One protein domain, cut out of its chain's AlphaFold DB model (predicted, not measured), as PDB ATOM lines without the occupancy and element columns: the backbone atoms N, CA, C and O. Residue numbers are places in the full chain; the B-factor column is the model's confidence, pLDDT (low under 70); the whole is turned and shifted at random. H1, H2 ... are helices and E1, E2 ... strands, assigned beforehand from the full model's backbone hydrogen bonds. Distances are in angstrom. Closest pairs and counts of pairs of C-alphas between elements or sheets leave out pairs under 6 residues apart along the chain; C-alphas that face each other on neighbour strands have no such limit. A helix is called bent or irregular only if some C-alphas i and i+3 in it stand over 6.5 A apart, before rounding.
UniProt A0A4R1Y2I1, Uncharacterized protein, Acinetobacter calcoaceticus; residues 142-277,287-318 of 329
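Overview. This is residues 142 to 277 and 287 to 318 of the 329 residues of an uncharacterized protein of Acinetobacter calcoaceticus (UniProt A0A4R1Y2I1). A twisted wall of five antiparallel strands has one helix, H1, lying along one of its faces, while of two shorter helices H3 lies past the end where edge strand E3 begins, and H2 lies out beyond the E3 edge of the wall, level with the start of E3. The longest helix, H4, lies off beyond the E3 side of the wall, on the far side of the link of residues 191 to 205, and touches no other helix. The printed part has 168 residues, with four named helices and five named strands in the order E1 E2 H1 H2 H3 E3 E4 E5 H4; the sheet runs E1, E2, E5, E4, E3, and the class is mixed, helices and strands. The whole is compact, with a radius of gyration of the C-alphas of 17.1 A, and spans 51 by 43 by 29 A.

Arrangement. In the sheet, E3, residues 242 to 248, E4, residues 251 to 257, and E5, residues 262 to 269, form a meander, each strand the antiparallel neighbour of the one before. N 246 and O 253 are 2.7 A apart across the hairpin of E3 and E4, and N 254 and O 266 are 2.8 A apart across the hairpin of E4 and E5. E2, residues 154 to 163, is antiparallel to E5, with N 160 and O 265 2.8 A apart. E1, residues 142 to 151, an edge strand that bends by 58 degrees at residue 145, forms a hairpin with E2, with N 147 and O 159 2.8 A apart. These four N and O pairs are within hydrogen-bond range. Residues 194 to 195 pair antiparallel with residues 246 to 247 of E3, the other edge strand. H1, residues 174 to 190, is on the sheet at a height of 10.1 A, over E5 and only just over E4, with 3 C-alphas; it runs along the strands, at 11 degrees to E5 on the local plane. With residues 174 to 178 alone, H1 touches H3, residues 228 to 235, about perpendicular at 77 degrees; the closest C-alphas, of Val 174 and Glu 232, are 6.4 A apart. H2, residues 206 to 215, is close to H3 but not clearly touching, the closest C-alphas, of Tyr 214 and Val 234, being 7.5 A apart. H4, residues 293 to 316, is not on the sheet and is apart from H1, H2 and H3. Every O i to N i+4 pair is within hydrogen-bond range in H1, H3 and H4; in H2, 4 of 6 are.

Along the chain. E1 begins at C-alpha 142, (129.601, 68.711, 121.160), and measures 27.9 A; E2 measures 28.2 A, E5 23.3 A, E3 19.7 A and E4 19.3 A. H1 measures 24.1 A, H2 14.9 A and H3 10.4 A. H2 is irregular, with C-alphas 207 and 210 7.3 A apart. H4 runs 35.3 A to C-alpha 316 at (125.372, 105.762, 98.367).

Size, cuts and confidence. The C-alphas farthest apart, of Lys 170 and Thr 294, are 51.7 A apart. Residues 278 to 286 are not printed, and C-alphas 277 and 287 are 14.4 A apart across the cut. The links H1 to H2 and H2 to H3 are long. The mean pLDDT of the printed part is 74.0; 58 residues are under 70, among them residues 142 to 158 and 287 to 301.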
ATOM      1  N   ASP A 142     128.968  69.243 122.368       67.75
ATOM      2  CA  ASP A 142     129.601  68.711 121.160       67.75
ATOM      3  C   ASP A 142     130.746  69.575 120.586       67.75
ATOM      4  O   ASP A 142     130.907  69.717 119.369       67.75
ATOM      5  N   CYS A 143     131.586  70.143 121.458       63.47
ATOM      6  CA  CYS A 143     132.815  70.827 121.053       63.47
ATOM      7  C   CYS A 143     133.931  69.818 120.768       63.47
ATOM      8  O   CYS A 143     134.147  68.903 121.553       63.47
ATOM      9  N   TYR A 144     134.674  69.986 119.681       56.47
ATOM     10  CA  TYR A 144     135.750  69.056 119.301       56.47
ATOM     11  C   TYR A 144     137.117  69.735 119.159       56.47
ATOM     12  O   TYR A 144     138.133  69.055 119.035       56.47
ATOM     13  N   HIS A 145     137.167  71.069 119.207       54.06
ATOM     14  CA  HIS A 145     138.415  71.825 119.250       54.06
ATOM     15  C   HIS A 145     138.244  73.111 120.060       54.06
ATOM     16  O   HIS A 145     137.165  73.704 120.078       54.06
ATOM     17  N   PHE A 146     139.314  73.544 120.724       61.06
ATOM     18  CA  PHE A 146     139.324  74.706 121.606       61.06
ATOM     19  C   PHE A 146     140.712  75.352 121.621       61.06
ATOM     20  O   PHE A 146     141.714  74.656 121.781       61.06
ATOM     21  N   THR A 147     140.766  76.678 121.534       54.47
ATOM     22  CA  THR A 147     141.970  77.484 121.778       54.47
ATOM     23  C   THR A 147     141.631  78.700 122.632       54.47
ATOM     24  O   THR A 147     140.518  79.222 122.575       54.47
ATOM     25  N   ALA A 148     142.598  79.155 123.426       57.75
ATOM     26  CA  ALA A 148     142.490  80.360 124.237       57.75
ATOM     27  C   ALA A 148     143.766  81.199 124.098       57.75
ATOM     28  O   ALA A 148     144.865  80.640 124.105       57.75
ATOM     29  N   SER A 149     143.624  82.520 124.001       54.25
ATOM     30  CA  SER A 149     144.729  83.482 124.040       54.25
ATOM     31  C   SER A 149     144.553  84.492 125.172       54.25
ATOM     32  O   SER A 149     143.445  84.771 125.641       54.25
ATOM     33  N   THR A 150     145.682  85.017 125.641       50.12
ATOM     34  CA  THR A 150     145.750  86.006 126.716       50.12
ATOM     35  C   THR A 150     146.758  87.086 126.356       50.12
ATOM     36  O   THR A 150     147.832  86.754 125.854       50.12
ATOM     37  N   VAL A 151     146.463  88.333 126.710       50.28
ATOM     38  CA  VAL A 151     147.339  89.498 126.541       50.28
ATOM     39  C   VAL A 151     147.529  90.144 127.912       50.28
ATOM     40  O   VAL A 151     146.555  90.383 128.616       50.28
ATOM     41  N   ASP A 152     148.777  90.353 128.341       52.75
ATOM     42  CA  ASP A 152     149.124  90.931 129.655       52.75
ATOM     43  C   ASP A 152     148.461  90.239 130.867       52.75
ATOM     44  O   ASP A 152     148.164  90.830 131.911       52.75
ATOM     45  N   GLY A 153     148.243  88.927 130.735       44.47
ATOM     46  CA  GLY A 153     147.591  88.104 131.753       44.47
ATOM     47  C   GLY A 153     146.076  88.298 131.848       44.47
ATOM     48  O   GLY A 153     145.461  87.740 132.759       44.47
ATOM     49  N   ASP A 154     145.486  89.056 130.925       47.44
ATOM     50  CA  ASP A 154     144.050  89.160 130.715       47.44
ATOM     51  C   ASP A 154     143.623  88.245 129.562       47.44
ATOM     52  O   ASP A 154     144.370  87.985 128.620       47.44
ATOM     53  N   PHE A 155     142.410  87.713 129.659       53.59
ATOM     54  CA  PHE A 155     141.848  86.839 128.642       53.59
ATOM     55  C   PHE A 155     141.452  87.645 127.405       53.59
ATOM     56  O   PHE A 155     140.597  88.522 127.493       53.59
ATOM     57  N   GLU A 156     142.062  87.334 126.267       64.38
ATOM     58  CA  GLU A 156     141.798  88.029 125.011       64.38
ATOM     59  C   GLU A 156     140.669  87.327 124.258       64.38
ATOM     60  O   GLU A 156     139.645  87.945 123.974       64.38
ATOM     61  N   LYS A 157     140.834  86.031 123.968       66.25
ATOM     62  CA  LYS A 157     139.938  85.306 123.066       66.25
ATOM     63  C   LYS A 157     139.863  83.812 123.366       66.25
ATOM     64  O   LYS A 157     140.866  83.152 123.623       66.25
ATOM     65  N   LEU A 158     138.655  83.271 123.243       68.88
ATOM     66  CA  LEU A 158     138.318  81.856 123.120       68.88
ATOM     67  C   LEU A 158     137.991  81.572 121.672       68.88
ATOM     68  O   LEU A 158     137.244  82.339 121.080       68.88
ATOM     69  N   SER A 159     138.446  80.450 121.134       70.31
ATOM     70  CA  SER A 159     137.926  79.920 119.874       70.31
ATOM     71  C   SER A 159     137.542  78.462 120.068       70.31
ATOM     72  O   SER A 159     138.367  77.649 120.474       70.31
ATOM     73  N   ILE A 160     136.288  78.133 119.795       72.19
ATOM     74  CA  ILE A 160     135.684  76.819 120.006       72.19
ATOM     75  C   ILE A 160     135.147  76.329 118.672       72.19
ATOM     76  O   ILE A 160     134.382  77.037 118.029       72.19
ATOM     77  N   TYR A 161     135.485  75.106 118.279       69.44
ATOM     78  CA  TYR A 161     134.775  74.437 117.196       69.44
ATOM     79  C   TYR A 161     133.754  73.475 117.778       69.44
ATOM     80  O   TYR A 161     134.077  72.626 118.615       69.44
ATOM     81  N   GLN A 162     132.521  73.618 117.314       77.25
ATOM     82  CA  GLN A 162     131.359  72.886 117.784       77.25
ATOM     83  C   GLN A 162     130.664  72.198 116.615       77.25
ATOM     84  O   GLN A 162     130.485  72.797 115.558       77.25
ATOM     85  N   SER A 163     130.232  70.953 116.798       76.31
ATOM     86  CA  SER A 163     129.279  70.327 115.882       76.31
ATOM     87  C   SER A 163     127.861  70.661 116.340       76.31
ATOM     88  O   SER A 163     127.488  70.315 117.456       76.31
ATOM     89  N   TRP A 164     127.042  71.316 115.514       80.94
ATOM     90  CA  TRP A 164     125.640  71.596 115.885       80.94
ATOM     91  C   TRP A 164     124.701  70.415 115.652       80.94
ATOM     92  O   TRP A 164     123.567  70.411 116.119       80.94
ATOM     93  N   ILE A 165     125.199  69.417 114.938       72.31
ATOM     94  CA  ILE A 165     124.511  68.207 114.488       72.31
ATOM     95  C   ILE A 165     124.967  66.967 115.279       72.31
ATOM     96  O   ILE A 165     124.552  65.847 114.982       72.31
ATOM     97  N   GLY A 166     125.833  67.160 116.281       61.09
ATOM     98  CA  GLY A 166     126.387  66.094 117.109       61.09
ATOM     99  C   GLY A 166     127.373  65.166 116.371       61.09
ATOM    100  O   GLY A 166     127.861  65.507 115.289       61.09
ATOM    101  N   PRO A 167     127.687  63.991 116.949       51.28
ATOM    102  CA  PRO A 167     128.677  63.019 116.455       51.28
ATOM    103  C   PRO A 167     128.271  62.205 115.207       51.28
ATOM    104  O   PRO A 167     128.855  61.153 114.949       51.28
ATOM    105  N   SER A 168     127.256  62.618 114.442       53.22
ATOM    106  CA  SER A 168     126.677  61.769 113.388       53.22
ATOM    107  C   SER A 168     127.669  61.442 112.261       53.22
ATOM    108  O   SER A 168     128.282  62.328 111.674       53.22
ATOM    109  N   THR A 169     127.778  60.156 111.916       47.31
ATOM    110  CA  THR A 169     128.591  59.635 110.801       47.31
ATOM    111  C   THR A 169     127.840  59.577 109.467       47.31
ATOM    112  O   THR A 169     128.400  59.148 108.459       47.31
ATOM    113  N   LYS A 170     126.562  59.982 109.430       55.22
ATOM    114  CA  LYS A 170     125.744  59.966 108.207       55.22
ATOM    115  C   LYS A 170     125.806  61.316 107.484       55.22
ATOM    116  O   LYS A 170     125.813  62.341 108.161       55.22
ATOM    117  N   PRO A 171     125.788  61.344 106.136       54.16
ATOM    118  CA  PRO A 171     125.583  62.584 105.395       54.16
ATOM    119  C   PRO A 171     124.217  63.161 105.776       54.16
ATOM    120  O   PRO A 171     123.193  62.490 105.644       54.16
ATOM    121  N   LEU A 172     124.222  64.376 106.314       64.62
ATOM    122  CA  LEU A 172     123.027  65.015 106.856       64.62
ATOM    123  C   LEU A 172     122.274  65.797 105.792       64.62
ATOM    124  O   LEU A 172     122.856  66.338 104.851       64.62
ATOM    125  N   SER A 173     120.964  65.890 105.987       82.12
ATOM    126  CA  SER A 173     120.114  66.740 105.169       82.12
ATOM    127  C   SER A 173     120.262  68.213 105.566       82.12
ATOM    128  O   SER A 173     120.449  68.555 106.735       82.12
ATOM    129  N   VAL A 174     120.085  69.116 104.599       85.62
ATOM    130  CA  VAL A 174     120.056  70.572 104.846       85.62
ATOM    131  C   VAL A 174     118.974  70.953 105.862       85.62
ATOM    132  O   VAL A 174     119.140  71.885 106.649       85.62
ATOM    133  N   ARG A 175     117.882  70.186 105.904       88.50
ATOM    134  CA  ARG A 175     116.779  70.368 106.847       88.50
ATOM    135  C   ARG A 175     117.174  70.121 108.298       88.50
ATOM    136  O   ARG A 175     116.746  70.874 109.168       88.50
ATOM    137  N   GLU A 176     117.989  69.109 108.571       85.38
ATOM    138  CA  GLU A 176     118.502  68.858 109.925       85.38
ATOM    139  C   GLU A 176     119.442  69.983 110.368       85.38
ATOM    140  O   GLU A 176     119.302  70.499 111.478       85.38
ATOM    141  N   GLY A 177     120.321  70.440 109.469       85.25
ATOM    142  CA  GLY A 177     121.175  71.604 109.708       85.25
ATOM    143  C   GLY A 177     120.378  72.875 110.020       85.25
ATOM    144  O   GLY A 177     120.722  73.609 110.946       85.25
ATOM    145  N   TYR A 178     119.266  73.099 109.314       89.12
ATOM    146  CA  TYR A 178     118.369  74.230 109.562       89.12
ATOM    147  C   TYR A 178     117.729  74.192 110.956       89.12
ATOM    148  O   TYR A 178     117.705  75.206 111.651       89.12
ATOM    149  N   LEU A 179     117.236  73.028 111.392       89.75
ATOM    150  CA  LEU A 179     116.653  72.882 112.730       89.75
ATOM    151  C   LEU A 179     117.695  73.124 113.827       89.75
ATOM    152  O   LEU A 179     117.394  73.778 114.825       89.75
ATOM    153  N   CYS A 180     118.929  72.655 113.626       86.56
ATOM    154  CA  CYS A 180     120.028  72.921 114.551       86.56
ATOM    155  C   CYS A 180     120.359  74.417 114.603       86.56
ATOM    156  O   CYS A 180     120.479  74.973 115.691       86.56
ATOM    157  N   TYR A 181     120.418  75.087 113.447       88.69
ATOM    158  CA  TYR A 181     120.575  76.539 113.366       88.69
ATOM    159  C   TYR A 181     119.497  77.287 114.163       88.69
ATOM    160  O   TYR A 181     119.834  78.133 114.992       88.69
ATOM    161  N   LEU A 182     118.218  76.951 113.963       90.06
ATOM    162  CA  LEU A 182     117.121  77.585 114.697       90.06
ATOM    163  C   LEU A 182     117.272  77.384 116.205       90.06
ATOM    164  O   LEU A 182     117.188  78.351 116.958       90.06
ATOM    165  N   ASN A 183     117.536  76.153 116.641       89.56
ATOM    166  CA  ASN A 183     117.667  75.830 118.058       89.56
ATOM    167  C   ASN A 183     118.830  76.584 118.715       89.56
ATOM    168  O   ASN A 183     118.651  77.155 119.789       89.56
ATOM    169  N   GLN A 184     120.000  76.619 118.070       89.25
ATOM    170  CA  GLN A 184     121.194  77.262 118.625       89.25
ATOM    171  C   GLN A 184     121.037  78.781 118.695       89.25
ATOM    172  O   GLN A 184     121.282  79.378 119.742       89.25
ATOM    173  N   ILE A 185     120.565  79.424 117.622       89.38
ATOM    174  CA  ILE A 185     120.377  80.878 117.640       89.38
ATOM    175  C   ILE A 185     119.241  81.270 118.588       89.38
ATOM    176  O   ILE A 185     119.400  82.218 119.352       89.38
ATOM    177  N   GLN A 186     118.130  80.526 118.621       90.25
ATOM    178  CA  GLN A 186     117.039  80.806 119.557       90.25
ATOM    179  C   GLN A 186     117.481  80.640 121.015       90.25
ATOM    180  O   GLN A 186     117.097  81.448 121.858       90.25
ATOM    181  N   TYR A 187     118.305  79.632 121.320       90.19
ATOM    182  CA  TYR A 187     118.899  79.459 122.647       90.19
ATOM    183  C   TYR A 187     119.708  80.694 123.064       90.19
ATOM    184  O   TYR A 187     119.490  81.226 124.153       90.19
ATOM    185  N   LEU A 188     120.567  81.210 122.182       90.56
ATOM    186  CA  LEU A 188     121.357  82.414 122.451       90.56
ATOM    187  C   LEU A 188     120.470  83.654 122.633       90.56
ATOM    188  O   LEU A 188     120.652  84.410 123.586       90.56
ATOM    189  N   LEU A 189     119.462  83.846 121.780       89.56
ATOM    190  CA  LEU A 189     118.517  84.956 121.926       89.56
ATOM    191  C   LEU A 189     117.746  84.883 123.254       89.56
ATOM    192  O   LEU A 189     117.561  85.903 123.914       89.56
ATOM    193  N   ASN A 190     117.349  83.681 123.688       90.06
ATOM    194  CA  ASN A 190     116.663  83.468 124.966       90.06
ATOM    195  C   ASN A 190     117.564  83.756 126.178       90.06
ATOM    196  O   ASN A 190     117.063  84.171 127.220       90.06
ATOM    197  N   LEU A 191     118.881  83.573 126.040       85.31
ATOM    198  CA  LEU A 191     119.875  83.998 127.033       85.31
ATOM    199  C   LEU A 191     120.127  85.517 127.027       85.31
ATOM    200  O   LEU A 191     120.890  86.015 127.852       85.31
ATOM    201  N   GLY A 192     119.496  86.263 126.115       88.31
ATOM    202  CA  GLY A 192     119.603  87.716 126.028       88.31
ATOM    203  C   GLY A 192     120.757  88.219 125.164       88.31
ATOM    204  O   GLY A 192     121.042  89.418 125.205       88.31
ATOM    205  N   TRP A 193     121.411  87.351 124.382       88.50
ATOM    206  CA  TRP A 193     122.410  87.788 123.406       88.50
ATOM    207  C   TRP A 193     121.763  88.678 122.344       88.50
ATOM    208  O   TRP A 193     120.708  88.354 121.797       88.50
ATOM    209  N   LYS A 194     122.420  89.794 122.032       87.38
ATOM    210  CA  LYS A 194     121.944  90.799 121.075       87.38
ATOM    211  C   LYS A 194     122.923  90.955 119.931       87.38
ATOM    212  O   LYS A 194     124.097  90.620 120.058       87.38
ATOM    213  N   ASN A 195     122.445  91.491 118.816       85.81
ATOM    214  CA  ASN A 195     123.290  91.759 117.662       85.81
ATOM    215  C   ASN A 195     124.438  92.727 117.987       85.81
ATOM    216  O   ASN A 195     124.210  93.746 118.636       85.81
ATOM    217  N   TYR A 196     125.639  92.450 117.484       85.56
ATOM    218  CA  TYR A 196     126.816  93.292 117.677       85.56
ATOM    219  C   TYR A 196     127.416  93.750 116.345       85.56
ATOM    220  O   TYR A 196     127.766  92.936 115.490       85.56
ATOM    221  N   TYR A 197     127.621  95.059 116.194       83.56
ATOM    222  CA  TYR A 197     128.462  95.606 115.130       83.56
ATOM    223  C   TYR A 197     129.838  95.948 115.701       83.56
ATOM    224  O   TYR A 197     129.944  96.787 116.596       83.56
ATOM    225  N   SER A 198     130.899  95.358 115.135       78.12
ATOM    226  CA  SER A 198     132.284  95.762 115.433       78.12
ATOM    227  C   SER A 198     132.444  97.285 115.291       78.12
ATOM    228  O   SER A 198     131.785  97.873 114.420       78.12
ATOM    229  N   PRO A 199     133.317  97.949 116.076       81.06
ATOM    230  CA  PRO A 199     133.481  99.408 116.073       81.06
ATOM    231  C   PRO A 199     133.732 100.025 114.689       81.06
ATOM    232  O   PRO A 199     133.392 101.181 114.456       81.06
ATOM    233  N   SER A 200     134.284  99.253 113.746       79.75
ATOM    234  CA  SER A 200     134.549  99.689 112.367       79.75
ATOM    235  C   SER A 200     133.499  99.241 111.335       79.75
ATOM    236  O   SER A 200     133.569  99.628 110.161       79.75
ATOM    237  N   ALA A 201     132.545  98.395 111.727       81.81
ATOM    238  CA  ALA A 201     131.537  97.815 110.846       81.81
ATOM    239  C   ALA A 201     130.340  98.755 110.655       81.81
ATOM    240  O   ALA A 201     129.928  99.451 111.579       81.81
ATOM    241  N   VAL A 202     129.770  98.747 109.450       85.88
ATOM    242  CA  VAL A 202     128.558  99.506 109.104       85.88
ATOM    243  C   VAL A 202     127.358  98.931 109.848       85.88
ATOM    244  O   VAL A 202     127.121  97.721 109.795       85.88
ATOM    245  N   ARG A 203     126.571  99.801 110.484       88.50
ATOM    246  CA  ARG A 203     125.329  99.431 111.168       88.50
ATOM    247  C   ARG A 203     124.182  99.377 110.175       88.50
ATOM    248  O   ARG A 203     123.409 100.315 110.062       88.50
ATOM    249  N   TYR A 204     124.115  98.326 109.374       86.25
ATOM    250  CA  TYR A 204     123.036  98.190 108.397       86.25
ATOM    251  C   TYR A 204     121.690  97.980 109.084       86.25
ATOM    252  O   TYR A 204     121.605  97.192 110.026       86.25
ATOM    253  N   ALA A 205     120.651  98.643 108.583       85.81
ATOM    254  CA  ALA A 205     119.288  98.452 109.048       85.81
ATOM    255  C   ALA A 205     118.814  97.019 108.797       85.81
ATOM    256  O   ALA A 205     119.200  96.360 107.825       85.81
ATOM    257  N   ARG A 206     117.906  96.554 109.659       79.69
ATOM    258  CA  ARG A 206     117.397  95.180 109.630       79.69
ATOM    259  C   ARG A 206     116.844  94.759 108.265       79.69
ATOM    260  O   ARG A 206     117.044  93.619 107.848       79.69
ATOM    261  N   CYS A 207     116.172  95.672 107.564       82.12
ATOM    262  CA  CYS A 207     115.571  95.415 106.254       82.12
ATOM    263  C   CYS A 207     116.587  94.998 105.180       82.12
ATOM    264  O   CYS A 207     116.226  94.274 104.256       82.12
ATOM    265  N   ASP A 208     117.853  95.395 105.317       84.50
ATOM    266  CA  ASP A 208     118.902  95.111 104.336       84.50
ATOM    267  C   ASP A 208     119.701  93.834 104.635       84.50
ATOM    268  O   ASP A 208     120.563  93.440 103.847       84.50
ATOM    269  N   ASN A 209     119.413  93.133 105.736       76.06
ATOM    270  CA  ASN A 209     120.194  91.962 106.141       76.06
ATOM    271  C   ASN A 209     120.164  90.830 105.116       76.06
ATOM    272  O   ASN A 209     121.205  90.241 104.846       76.06
ATOM    273  N   LEU A 210     119.018  90.550 104.491       76.06
ATOM    274  CA  LEU A 210     118.943  89.526 103.440       76.06
ATOM    275  C   LEU A 210     119.821  89.899 102.248       76.06
ATOM    276  O   LEU A 210     120.623  89.089 101.788       76.06
ATOM    277  N   ARG A 211     119.739  91.157 101.801       82.00
ATOM    278  CA  ARG A 211     120.588  91.684 100.727       82.00
ATOM    279  C   ARG A 211     122.071  91.497 101.063       82.00
ATOM    280  O   ARG A 211     122.840  91.076 100.202       82.00
ATOM    281  N   ARG A 212     122.459  91.720 102.318       78.81
ATOM    282  CA  ARG A 212     123.831  91.507 102.796       78.81
ATOM    283  C   ARG A 212     124.239  90.052 102.928       78.81
ATOM    284  O   ARG A 212     125.366  89.718 102.590       78.81
ATOM    285  N   ILE A 213     123.349  89.168 103.353       75.75
ATOM    286  CA  ILE A 213     123.618  87.727 103.361       75.75
ATOM    287  C   ILE A 213     123.893  87.245 101.931       75.75
ATOM    288  O   ILE A 213     124.831  86.479 101.697       75.75
ATOM    289  N   TYR A 214     123.146  87.758 100.950       75.56
ATOM    290  CA  TYR A 214     123.350  87.417  99.547       75.56
ATOM    291  C   TYR A 214     124.633  88.014  98.947       75.56
ATOM    292  O   TYR A 214     125.316  87.307  98.198       75.56
ATOM    293  N   GLN A 215     124.967  89.268  99.278       74.56
ATOM    294  CA  GLN A 215     126.097  90.013  98.699       74.56
ATOM    295  C   GLN A 215     127.411  89.843  99.481       74.56
ATOM    296  O   GLN A 215     128.418  89.444  98.899       74.56
ATOM    297  N   ASP A 216     127.382  90.071 100.794       65.81
ATOM    298  CA  ASP A 216     128.556  90.144 101.680       65.81
ATOM    299  C   ASP A 216     128.778  88.870 102.511       65.81
ATOM    300  O   ASP A 216     129.825  88.721 103.137       65.81
ATOM    301  N   ARG A 217     127.799  87.950 102.544       64.25
ATOM    302  CA  ARG A 217     127.869  86.667 103.276       64.25
ATOM    303  C   ARG A 217     128.026  86.830 104.797       64.25
ATOM    304  O   ARG A 217     128.556  85.959 105.477       64.25
ATOM    305  N   GLN A 218     127.556  87.948 105.346       61.19
ATOM    306  CA  GLN A 218     127.549  88.220 106.786       61.19
ATOM    307  C   GLN A 218     126.105  88.324 107.284       61.19
ATOM    308  O   GLN A 218     125.325  89.115 106.754       61.19
ATOM    309  N   CYS A 219     125.755  87.551 108.313       59.78
ATOM    310  CA  CYS A 219     124.447  87.591 108.961       59.78
ATOM    311  C   CYS A 219     124.539  88.408 110.254       59.78
ATOM    312  O   CYS A 219     124.707  87.883 111.352       59.78
ATOM    313  N   ILE A 220     124.439  89.729 110.130       56.88
ATOM    314  CA  ILE A 220     124.590  90.644 111.271       56.88
ATOM    315  C   ILE A 220     123.238  90.925 111.934       56.88
ATOM    316  O   ILE A 220     122.969  92.053 112.300       56.88
ATOM    317  N   ALA A 221     122.329  89.953 112.020       59.50
ATOM    318  CA  ALA A 221     121.150  90.083 112.882       59.50
ATOM    319  C   ALA A 221     120.566  88.706 113.220       59.50
ATOM    320  O   ALA A 221     119.773  88.163 112.451       59.50
ATOM    321  N   PRO A 222     120.897  88.150 114.389       57.78
ATOM    322  CA  PRO A 222     120.343  86.876 114.837       57.78
ATOM    323  C   PRO A 222     118.847  86.975 115.167       57.78
ATOM    324  O   PRO A 222     118.136  85.986 115.057       57.78
ATOM    325  N   GLU A 223     118.346  88.174 115.490       62.12
ATOM    326  CA  GLU A 223     116.928  88.450 115.788       62.12
ATOM    327  C   GLU A 223     115.982  88.251 114.587       62.12
ATOM    328  O   GLU A 223     114.757  88.300 114.725       62.12
ATOM    329  N   GLN A 224     116.530  88.041 113.387       70.44
ATOM    330  CA  GLN A 224     115.779  87.626 112.211       70.44
ATOM    331  C   GLN A 224     116.287  86.265 111.749       70.44
ATOM    332  O   GLN A 224     117.152  86.169 110.880       70.44
ATOM    333  N   LEU A 225     115.723  85.212 112.339       81.12
ATOM    334  CA  LEU A 225     115.979  83.847 111.901       81.12
ATOM    335  C   LEU A 225     115.600  83.689 110.425       81.12
ATOM    336  O   LEU A 225     114.542  84.149 109.986       81.12
ATOM    337  N   LEU A 226     116.473  83.038 109.661       84.38
ATOM    338  CA  LEU A 226     116.220  82.744 108.257       84.38
ATOM    339  C   LEU A 226     115.060  81.756 108.122       84.38
ATOM    340  O   LEU A 226     114.899  80.838 108.932       84.38
ATOM    341  N   SER A 227     114.267  81.908 107.063       87.88
ATOM    342  CA  SER A 227     113.363  80.841 106.638       87.88
ATOM    343  C   SER A 227     114.169  79.646 106.116       87.88
ATOM    344  O   SER A 227     115.329  79.793 105.726       87.88
ATOM    345  N   TYR A 228     113.554  78.461 106.059       90.50
ATOM    346  CA  TYR A 228     114.218  77.272 105.514       90.50
ATOM    347  C   TYR A 228     114.749  77.513 104.094       90.50
ATOM    348  O   TYR A 228     115.902  77.207 103.821       90.50
ATOM    349  N   ALA A 229     113.948  78.137 103.223       88.38
ATOM    350  CA  ALA A 229     114.350  78.442 101.850       88.38
ATOM    351  C   ALA A 229     115.555  79.396 101.793       88.38
ATOM    352  O   ALA A 229     116.477  79.179 101.013       88.38
ATOM    353  N   GLN A 230     115.584  80.423 102.651       85.44
ATOM    354  CA  GLN A 230     116.723  81.342 102.743       85.44
ATOM    355  C   GLN A 230     117.978  80.629 103.251       85.44
ATOM    356  O   GLN A 230     119.066  80.842 102.725       85.44
ATOM    357  N   PHE A 231     117.836  79.777 104.266       86.06
ATOM    358  CA  PHE A 231     118.940  78.993 104.806       86.06
ATOM    359  C   PHE A 231     119.494  78.014 103.763       86.06
ATOM    360  O   PHE A 231     120.694  78.001 103.514       86.06
ATOM    361  N   GLU A 232     118.627  77.240 103.112       86.62
ATOM    362  CA  GLU A 232     118.994  76.291 102.060       86.62
ATOM    363  C   GLU A 232     119.718  76.985 100.902       86.62
ATOM    364  O   GLU A 232     120.782  76.531 100.484       86.62
ATOM    365  N   GLU A 233     119.213  78.133 100.445       82.25
ATOM    366  CA  GLU A 233     119.852  78.914  99.385       82.25
ATOM    367  C   GLU A 233     121.255  79.408  99.780       82.25
ATOM    368  O   GLU A 233     122.168  79.447  98.949       82.25
ATOM    369  N   VAL A 234     121.445  79.788 101.046       78.00
ATOM    370  CA  VAL A 234     122.754  80.207 101.560       78.00
ATOM    371  C   VAL A 234     123.716  79.022 101.626       78.00
ATOM    372  O   VAL A 234     124.847  79.150 101.157       78.00
ATOM    373  N   MET A 235     123.268  77.878 102.150       78.56
ATOM    374  CA  MET A 235     124.106  76.689 102.353       78.56
ATOM    375  C   MET A 235     124.437  75.950 101.047       78.56
ATOM    376  O   MET A 235     125.497  75.337 100.946       78.56
ATOM    377  N   ALA A 236     123.578  76.029 100.025       77.06
ATOM    378  CA  ALA A 236     123.797  75.395  98.720       77.06
ATOM    379  C   ALA A 236     124.970  76.003  97.930       77.06
ATOM    380  O   ALA A 236     125.513  75.386  97.011       77.06
ATOM    381  N   ARG A 237     125.384  77.222  98.274       70.94
ATOM    382  CA  ARG A 237     126.522  77.896  97.651       70.94
ATOM    383  C   ARG A 237     127.777  77.458  98.412       70.94
ATOM    384  O   ARG A 237     128.124  78.050  99.425       70.94
ATOM    385  N   GLY A 238     128.399  76.365  97.960       54.44
ATOM    386  CA  GLY A 238     129.385  75.547  98.692       54.44
ATOM    387  C   GLY A 238     130.639  76.225  99.277       54.44
ATOM    388  O   GLY A 238     131.420  75.541  99.932       54.44
ATOM    389  N   ASP A 239     130.827  77.534  99.090       56.56
ATOM    390  CA  ASP A 239     131.890  78.368  99.666       56.56
ATOM    391  C   ASP A 239     131.420  79.273 100.829       56.56
ATOM    392  O   ASP A 239     132.190  80.110 101.310       56.56
ATOM    393  N   LYS A 240     130.154  79.173 101.263       59.22
ATOM    394  CA  LYS A 240     129.542  80.155 102.171       59.22
ATOM    395  C   LYS A 240     129.458  79.692 103.622       59.22
ATOM    396  O   LYS A 240     129.049  78.577 103.927       59.22
ATOM    397  N   THR A 241     129.805  80.617 104.513       69.06
ATOM    398  CA  THR A 241     129.622  80.521 105.960       69.06
ATOM    399  C   THR A 241     128.627  81.587 106.412       69.06
ATOM    400  O   THR A 241     128.572  82.674 105.834       69.06
ATOM    401  N   LEU A 242     127.809  81.289 107.422       80.00
ATOM    402  CA  LEU A 242     126.959  82.294 108.067       80.00
ATOM    403  C   LEU A 242     127.702  82.853 109.278       80.00
ATOM    404  O   LEU A 242     128.017  82.113 110.205       80.00
ATOM    405  N   VAL A 243     127.981  84.156 109.263       81.56
ATOM    406  CA  VAL A 243     128.680  84.838 110.361       81.56
ATOM    407  C   VAL A 243     127.689  85.626 111.205       81.56
ATOM    408  O   VAL A 243     127.064  86.535 110.665       81.56
ATOM    409  N   PHE A 244     127.607  85.330 112.500       84.75
ATOM    410  CA  PHE A 244     126.835  86.064 113.504       84.75
ATOM    411  C   PHE A 244     127.791  86.775 114.450       84.75
ATOM    412  O   PHE A 244     128.754  86.170 114.910       84.75
ATOM    413  N   ASN A 245     127.511  88.035 114.765       85.19
ATOM    414  CA  ASN A 245     128.215  88.769 115.809       85.19
ATOM    415  C   ASN A 245     127.201  89.145 116.882       85.19
ATOM    416  O   ASN A 245     126.151  89.722 116.597       85.19
ATOM    417  N   LEU A 246     127.516  88.775 118.109       87.38
ATOM    418  CA  LEU A 246     126.638  88.813 119.256       87.38
ATOM    419  C   LEU A 246     127.353  89.491 120.413       87.38
ATOM    420  O   LEU A 246     128.567  89.379 120.539       87.38
ATOM    421  N   TYR A 247     126.605  90.147 121.286       86.94
ATOM    422  CA  TYR A 247     127.128  90.588 122.567       86.94
ATOM    423  C   TYR A 247     126.141  90.304 123.694       86.94
ATOM    424  O   TYR A 247     124.921  90.278 123.497       86.94
ATOM    425  N   LEU A 248     126.700  90.091 124.877       82.69
ATOM    426  CA  LEU A 248     126.000  89.978 126.141       82.69
ATOM    427  C   LEU A 248     126.877  90.637 127.206       82.69
ATOM    428  O   LEU A 248     127.979  90.170 127.488       82.69
ATOM    429  N   ASP A 249     126.393  91.744 127.765       79.81
ATOM    430  CA  ASP A 249     127.155  92.604 128.675       79.81
ATOM    431  C   ASP A 249     128.534  92.984 128.083       79.81
ATOM    432  O   ASP A 249     128.588  93.603 127.021       79.81
ATOM    433  N   GLN A 250     129.632  92.609 128.750       75.12
ATOM    434  CA  GLN A 250     131.014  92.880 128.323       75.12
ATOM    435  C   GLN A 250     131.626  91.746 127.481       75.12
ATOM    436  O   GLN A 250     132.826  91.731 127.221       75.12
ATOM    437  N   THR A 251     130.825  90.767 127.057       77.00
ATOM    438  CA  THR A 251     131.281  89.637 126.242       77.00
ATOM    439  C   THR A 251     130.753  89.761 124.823       77.00
ATOM    440  O   THR A 251     129.555  89.942 124.606       77.00
ATOM    441  N   VAL A 252     131.642  89.609 123.845       84.75
ATOM    442  CA  VAL A 252     131.299  89.492 122.429       84.75
ATOM    443  C   VAL A 252     131.501  88.047 121.996       84.75
ATOM    444  O   VAL A 252     132.463  87.387 122.387       84.75
ATOM    445  N   MET A 253     130.578  87.556 121.179       86.25
ATOM    446  CA  MET A 253     130.649  86.249 120.555       86.25
ATOM    447  C   MET A 253     130.513  86.395 119.045       86.25
ATOM    448  O   MET A 253     129.567  87.002 118.548       86.25
ATOM    449  N   ARG A 254     131.427  85.786 118.301       87.19
ATOM    450  CA  ARG A 254     131.323  85.626 116.856       87.19
ATOM    451  C   ARG A 254     131.133  84.158 116.522       87.19
ATOM    452  O   ARG A 254     131.924  83.323 116.932       87.19
ATOM    453  N   ILE A 255     130.099  83.842 115.756       87.94
ATOM    454  CA  ILE A 255     129.795  82.481 115.313       87.94
ATOM    455  C   ILE A 255     129.947  82.430 113.804       87.94
ATOM    456  O   ILE A 255     129.319  83.212 113.099       87.94
ATOM    457  N   ILE A 256     130.742  81.497 113.303       85.69
ATOM    458  CA  ILE A 256     130.909  81.215 111.882       85.69
ATOM    459  C   ILE A 256     130.387  79.800 111.643       85.69
ATOM    460  O   ILE A 256     131.074  78.825 111.935       85.69
ATOM    461  N   LEU A 257     129.161  79.693 111.131       85.25
ATOM    462  CA  LEU A 257     128.548  78.423 110.753       85.25
ATOM    463  C   LEU A 257     129.087  77.980 109.391       85.25
ATOM    464  O   LEU A 257     128.967  78.704 108.401       85.25
ATOM    465  N   LEU A 258     129.677  76.792 109.359       80.12
ATOM    466  CA  LEU A 258     130.281  76.157 108.197       80.12
ATOM    467  C   LEU A 258     129.261  75.292 107.441       80.12
ATOM    468  O   LEU A 258     128.238  74.875 107.985       80.12
ATOM    469  N   ASN A 259     129.562  74.991 106.175       75.94
ATOM    470  CA  ASN A 259     128.703  74.218 105.267       75.94
ATOM    471  C   ASN A 259     128.386  72.788 105.753       75.94
ATOM    472  O   ASN A 259     127.360  72.225 105.388       75.94
ATOM    473  N   ASN A 260     129.237  72.223 106.608       75.12
ATOM    474  CA  ASN A 260     129.051  70.928 107.257       75.12
ATOM    475  C   ASN A 260     128.251  71.016 108.573       75.12
ATOM    476  O   ASN A 260     128.250  70.060 109.341       75.12
ATOM    477  N   PHE A 261     127.621  72.161 108.861       79.94
ATOM    478  CA  PHE A 261     126.874  72.434 110.096       79.94
ATOM    479  C   PHE A 261     127.712  72.336 111.382       79.94
ATOM    480  O   PHE A 261     127.181  72.128 112.475       79.94
ATOM    481  N   SER A 262     129.027  72.518 111.264       78.50
ATOM    482  CA  SER A 262     129.882  72.865 112.399       78.50
ATOM    483  C   SER A 262     130.009  74.381 112.522       78.50
ATOM    484  O   SER A 262     129.814  75.108 111.551       78.50
ATOM    485  N   ALA A 263     130.321  74.873 113.714       84.62
ATOM    486  CA  ALA A 263     130.480  76.290 113.984       84.62
ATOM    487  C   ALA A 263     131.831  76.567 114.638       84.62
ATOM    488  O   ALA A 263     132.218  75.879 115.582       84.62
ATOM    489  N   LEU A 264     132.518  77.605 114.164       82.56
ATOM    490  CA  LEU A 264     133.587  78.260 114.910       82.56
ATOM    491  C   LEU A 264     132.962  79.373 115.753       82.56
ATOM    492  O   LEU A 264     132.369  80.304 115.214       82.56
ATOM    493  N   ILE A 265     133.090  79.262 117.066       84.56
ATOM    494  CA  ILE A 265     132.586  80.203 118.058       84.56
ATOM    495  C   ILE A 265     133.783  80.887 118.701       84.56
ATOM    496  O   ILE A 265     134.556  80.264 119.426       84.56
ATOM    497  N   GLU A 266     133.932  82.172 118.439       82.38
ATOM    498  CA  GLU A 266     134.943  83.022 119.045       82.38
ATOM    499  C   GLU A 266     134.296  83.845 120.161       82.38
ATOM    500  O   GLU A 266     133.263  84.467 119.931       82.38
ATOM    501  N   ILE A 267     134.871  83.852 121.361       78.06
ATOM    502  CA  ILE A 267     134.353  84.594 122.520       78.06
ATOM    503  C   ILE A 267     135.465  85.473 123.064       78.06
ATOM    504  O   ILE A 267     136.546  84.977 123.356       78.06
ATOM    505  N   PHE A 268     135.216  86.763 123.222       71.12
ATOM    506  CA  PHE A 268     136.219  87.715 123.688       71.12
ATOM    507  C   PHE A 268     135.575  88.834 124.504       71.12
ATOM    508  O   PHE A 268     134.368  89.074 124.426       71.12
ATOM    509  N   ASP A 269     136.385  89.503 125.318       72.00
ATOM    510  CA  ASP A 269     135.958  90.697 126.046       72.00
ATOM    511  C   ASP A 269     135.753  91.853 125.053       72.00
ATOM    512  O   ASP A 269     136.534  92.039 124.113       72.00
ATOM    513  N   LEU A 270     134.703  92.646 125.259       72.12
ATOM    514  CA  LEU A 270     134.387  93.820 124.451       72.12
ATOM    515  C   LEU A 270     135.573  94.792 124.347       72.12
ATOM    516  O   LEU A 270     135.740  95.454 123.326       72.12
ATOM    517  N   LYS A 271     136.450  94.872 125.353       70.75
ATOM    518  CA  LYS A 271     137.641  95.733 125.285       70.75
ATOM    519  C   LYS A 271     138.630  95.321 124.184       70.75
ATOM    520  O   LYS A 271     139.342  96.188 123.680       70.75
ATOM    521  N   TYR A 272     138.624  94.050 123.777       67.06
ATOM    522  CA  TYR A 272     139.436  93.508 122.679       67.06
ATOM    523  C   TYR A 272     138.676  93.433 121.347       67.06
ATOM    524  O   TYR A 272     139.257  93.101 120.320       67.06
ATOM    525  N   SER A 273     137.390  93.805 121.307       64.62
ATOM    526  CA  SER A 273     136.562  93.722 120.092       64.62
ATOM    527  C   SER A 273     136.913  94.743 119.005       64.62
ATOM    528  O   SER A 273     136.326  94.733 117.918       64.62
ATOM    529  N   ALA A 274     137.853  95.641 119.298       58.62
ATOM    530  CA  ALA A 274     138.300  96.696 118.404       58.62
ATOM    531  C   ALA A 274     139.202  96.184 117.265       58.62
ATOM    532  O   ALA A 274     139.815  96.992 116.572       58.62
ATOM    533  N   GLU A 275     139.280  94.865 117.047       52.59
ATOM    534  CA  GLU A 275     140.070  94.290 115.965       52.59
ATOM    535  C   GLU A 275     139.716  94.936 114.605       52.59
ATOM    536  O   GLU A 275     138.547  94.964 114.190       52.59
ATOM    537  N   PRO A 276     140.719  95.447 113.872       40.84
ATOM    538  CA  PRO A 276     140.543  95.786 112.475       40.84
ATOM    539  C   PRO A 276     140.257  94.498 111.697       40.84
ATOM    540  O   PRO A 276     140.951  93.497 111.866       40.84
ATOM    541  N   ASN A 277     139.233  94.534 110.836       37.94
ATOM    542  CA  ASN A 277     138.900  93.446 109.912       37.94
ATOM    543  C   ASN A 277     140.171  92.799 109.333       37.94
ATOM    544  O   ASN A 277     141.020  93.489 108.770       37.94
ATOM    545  N   MET A 287     152.104  97.610 113.124       39.56
ATOM    546  CA  MET A 287     151.700  98.121 114.418       39.56
ATOM    547  C   MET A 287     152.209  97.169 115.504       39.56
ATOM    548  O   MET A 287     151.502  96.269 115.936       39.56
ATOM    549  N   LYS A 288     153.461  97.370 115.942       34.69
ATOM    550  CA  LYS A 288     153.948  96.883 117.245       34.69
ATOM    551  C   LYS A 288     153.164  97.597 118.358       34.69
ATOM    552  O   LYS A 288     153.730  98.429 119.057       34.69
ATOM    553  N   LEU A 289     151.861  97.357 118.449       41.94
ATOM    554  CA  LEU A 289     151.046  97.880 119.536       41.94
ATOM    555  C   LEU A 289     151.440  97.061 120.756       41.94
ATOM    556  O   LEU A 289     151.229  95.847 120.798       41.94
ATOM    557  N   SER A 290     152.077  97.711 121.723       40.72
ATOM    558  CA  SER A 290     151.908  97.254 123.095       40.72
ATOM    559  C   SER A 290     150.420  97.390 123.376       40.72
ATOM    560  O   SER A 290     149.865  98.435 123.082       40.72
ATOM    561  N   PHE A 291     149.742  96.381 123.902       48.81
ATOM    562  CA  PHE A 291     148.324  96.510 124.249       48.81
ATOM    563  C   PHE A 291     148.139  97.388 125.505       48.81
ATOM    564  O   PHE A 291     147.520  96.990 126.488       48.81
ATOM    565  N   ASP A 292     148.702  98.598 125.488       46.84
ATOM    566  CA  ASP A 292     148.469  99.625 126.481       46.84
ATOM    567  C   ASP A 292     147.073 100.247 126.270       46.84
ATOM    568  O   ASP A 292     146.423 100.115 125.226       46.84
ATOM    569  N   HIS A 293     146.568 100.926 127.296       48.38
ATOM    570  CA  HIS A 293     145.253 101.569 127.235       48.38
ATOM    571  C   HIS A 293     145.159 102.682 126.173       48.38
ATOM    572  O   HIS A 293     144.056 102.997 125.718       48.38
ATOM    573  N   THR A 294     146.284 103.279 125.782       52.12
ATOM    574  CA  THR A 294     146.383 104.368 124.802       52.12
ATOM    575  C   THR A 294     146.130 103.849 123.386       52.12
ATOM    576  O   THR A 294     145.368 104.446 122.623       52.12
ATOM    577  N   ASP A 295     146.697 102.690 123.072       57.88
ATOM    578  CA  ASP A 295     146.594 102.005 121.791       57.88
ATOM    579  C   ASP A 295     145.162 101.504 121.547       57.88
ATOM    580  O   ASP A 295     144.616 101.673 120.455       57.88
ATOM    581  N   ILE A 296     144.477 101.013 122.586       59.03
ATOM    582  CA  ILE A 296     143.058 100.619 122.501       59.03
ATOM    583  C   ILE A 296     142.153 101.827 122.203       59.03
ATOM    584  O   ILE A 296     141.234 101.725 121.385       59.03
ATOM    585  N   LEU A 297     142.395 102.981 122.837       59.72
ATOM    586  CA  LEU A 297     141.619 104.204 122.586       59.72
ATOM    587  C   LEU A 297     141.834 104.729 121.161       59.72
ATOM    588  O   LEU A 297     140.867 105.049 120.471       59.72
ATOM    589  N   TYR A 298     143.080 104.726 120.681       61.62
ATOM    590  CA  TYR A 298     143.399 105.102 119.305       61.62
ATOM    591  C   TYR A 298     142.715 104.185 118.274       61.62
ATOM    592  O   TYR A 298     142.165 104.649 117.266       61.62
ATOM    593  N   VAL A 299     142.689 102.874 118.529       66.62
ATOM    594  CA  VAL A 299     141.984 101.910 117.671       66.62
ATOM    595  C   VAL A 299     140.469 102.150 117.696       66.62
ATOM    596  O   VAL A 299     139.823 102.071 116.646       66.62
ATOM    597  N   LYS A 300     139.881 102.519 118.841       67.19
ATOM    598  CA  LYS A 300     138.455 102.883 118.932       67.19
ATOM    599  C   LYS A 300     138.120 104.139 118.118       67.19
ATOM    600  O   LYS A 300     137.181 104.104 117.320       67.19
ATOM    601  N   ASP A 301     138.907 105.206 118.244       69.12
ATOM    602  CA  ASP A 301     138.673 106.464 117.520       69.12
ATOM    603  C   ASP A 301     138.837 106.299 116.002       69.12
ATOM    604  O   ASP A 301     137.991 106.733 115.208       69.12
ATOM    605  N   SER A 302     139.895 105.603 115.579       74.94
ATOM    606  CA  SER A 302     140.119 105.289 114.163       74.94
ATOM    607  C   SER A 302     139.025 104.375 113.594       74.94
ATOM    608  O   SER A 302     138.570 104.586 112.464       74.94
ATOM    609  N   SER A 303     138.522 103.426 114.388       79.69
ATOM    610  CA  SER A 303     137.394 102.569 114.012       79.69
ATOM    611  C   SER A 303     136.099 103.356 113.824       79.69
ATOM    612  O   SER A 303     135.410 103.148 112.823       79.69
ATOM    613  N   ALA A 304     135.792 104.309 114.707       81.19
ATOM    614  CA  ALA A 304     134.607 105.158 114.581       81.19
ATOM    615  C   ALA A 304     134.648 106.012 113.299       81.19
ATOM    616  O   ALA A 304     133.657 106.108 112.562       81.19
ATOM    617  N   ALA A 305     135.812 106.585 112.977       82.81
ATOM    618  CA  ALA A 305     136.013 107.321 111.730       82.81
ATOM    619  C   ALA A 305     135.832 106.417 110.498       82.81
ATOM    620  O   ALA A 305     135.168 106.800 109.522       82.81
ATOM    621  N   LEU A 306     136.372 105.196 110.550       84.50
ATOM    622  CA  LEU A 306     136.239 104.206 109.487       84.50
ATOM    623  C   LEU A 306     134.784 103.765 109.294       84.50
ATOM    624  O   LEU A 306     134.310 103.729 108.154       84.50
ATOM    625  N   ARG A 307     134.047 103.508 110.382       87.19
ATOM    626  CA  ARG A 307     132.615 103.190 110.335       87.19
ATOM    627  C   ARG A 307     131.844 104.298 109.631       87.19
ATOM    628  O   ARG A 307     131.152 104.016 108.659       87.19
ATOM    629  N   LYS A 308     132.027 105.562 110.027       89.50
ATOM    630  CA  LYS A 308     131.335 106.705 109.403       89.50
ATOM    631  C   LYS A 308     131.610 106.807 107.900       89.50
ATOM    632  O   LYS A 308     130.711 107.119 107.117       89.50
ATOM    633  N   LYS A 309     132.848 106.533 107.471       90.50
ATOM    634  CA  LYS A 309     133.209 106.477 106.044       90.50
ATOM    635  C   LYS A 309     132.467 105.345 105.325       90.50
ATOM    636  O   LYS A 309     131.923 105.578 104.245       90.50
ATOM    637  N   ARG A 310     132.433 104.147 105.914       88.88
ATOM    638  CA  ARG A 310     131.761 102.975 105.337       88.88
ATOM    639  C   ARG A 310     130.234 103.134 105.318       88.88
ATOM    640  O   ARG A 310     129.632 102.825 104.302       88.88
ATOM    641  N   GLU A 311     129.624 103.705 106.358       93.12
ATOM    642  CA  GLU A 311     128.181 104.002 106.420       93.12
ATOM    643  C   GLU A 311     127.764 104.987 105.319       93.12
ATOM    644  O   GLU A 311     126.781 104.761 104.619       93.12
ATOM    645  N   ARG A 312     128.562 106.035 105.069       93.62
ATOM    646  CA  ARG A 312     128.330 106.953 103.939       93.62
ATOM    647  C   ARG A 312     128.429 106.252 102.584       93.62
ATOM    648  O   ARG A 312     127.664 106.572 101.679       93.62
ATOM    649  N   ALA A 313     129.388 105.342 102.419       91.94
ATOM    650  CA  ALA A 313     129.536 104.575 101.185       91.94
ATOM    651  C   ALA A 313     128.358 103.607 100.979       91.94
ATOM    652  O   ALA A 313     127.806 103.555  99.883       91.94
ATOM    653  N   ALA A 314     127.926 102.919 102.038       89.81
ATOM    654  CA  ALA A 314     126.758 102.047 102.032       89.81
ATOM    655  C   ALA A 314     125.472 102.823 101.694       89.81
ATOM    656  O   ALA A 314     124.713 102.409 100.820       89.81
ATOM    657  N   GLY A 315     125.276 104.010 102.279       92.75
ATOM    658  CA  GLY A 315     124.152 104.884 101.934       92.75
ATOM    659  C   GLY A 315     124.114 105.249 100.444       92.75
ATOM    660  O   GLY A 315     123.060 105.194  99.817       92.75
ATOM    661  N   LYS A 316     125.274 105.519  99.823       94.38
ATOM    662  CA  LYS A 316     125.372 105.762  98.367       94.38
ATOM    663  C   LYS A 316     125.023 104.537  97.514       94.38
ATOM    664  O   LYS A 316     124.641 104.698  96.362       94.38
ATOM    665  N   GLN A 317     125.155 103.332  98.063       91.44
ATOM    666  CA  GLN A 317     124.768 102.069  97.421       91.44
ATOM    667  C   GLN A 317     123.300 101.688  97.699       91.44
ATOM    668  O   GLN A 317     122.845 100.606  97.306       91.44
ATOM    669  N   GLY A 318     122.550 102.573  98.365       92.69
ATOM    670  CA  GLY A 318     121.132 102.405  98.662       92.69
ATOM    671  C   GLY A 318     120.842 101.533  99.881       92.69
ATOM    672  O   GLY A 318     119.738 101.008  99.968       92.69
TER     673      GLY A 318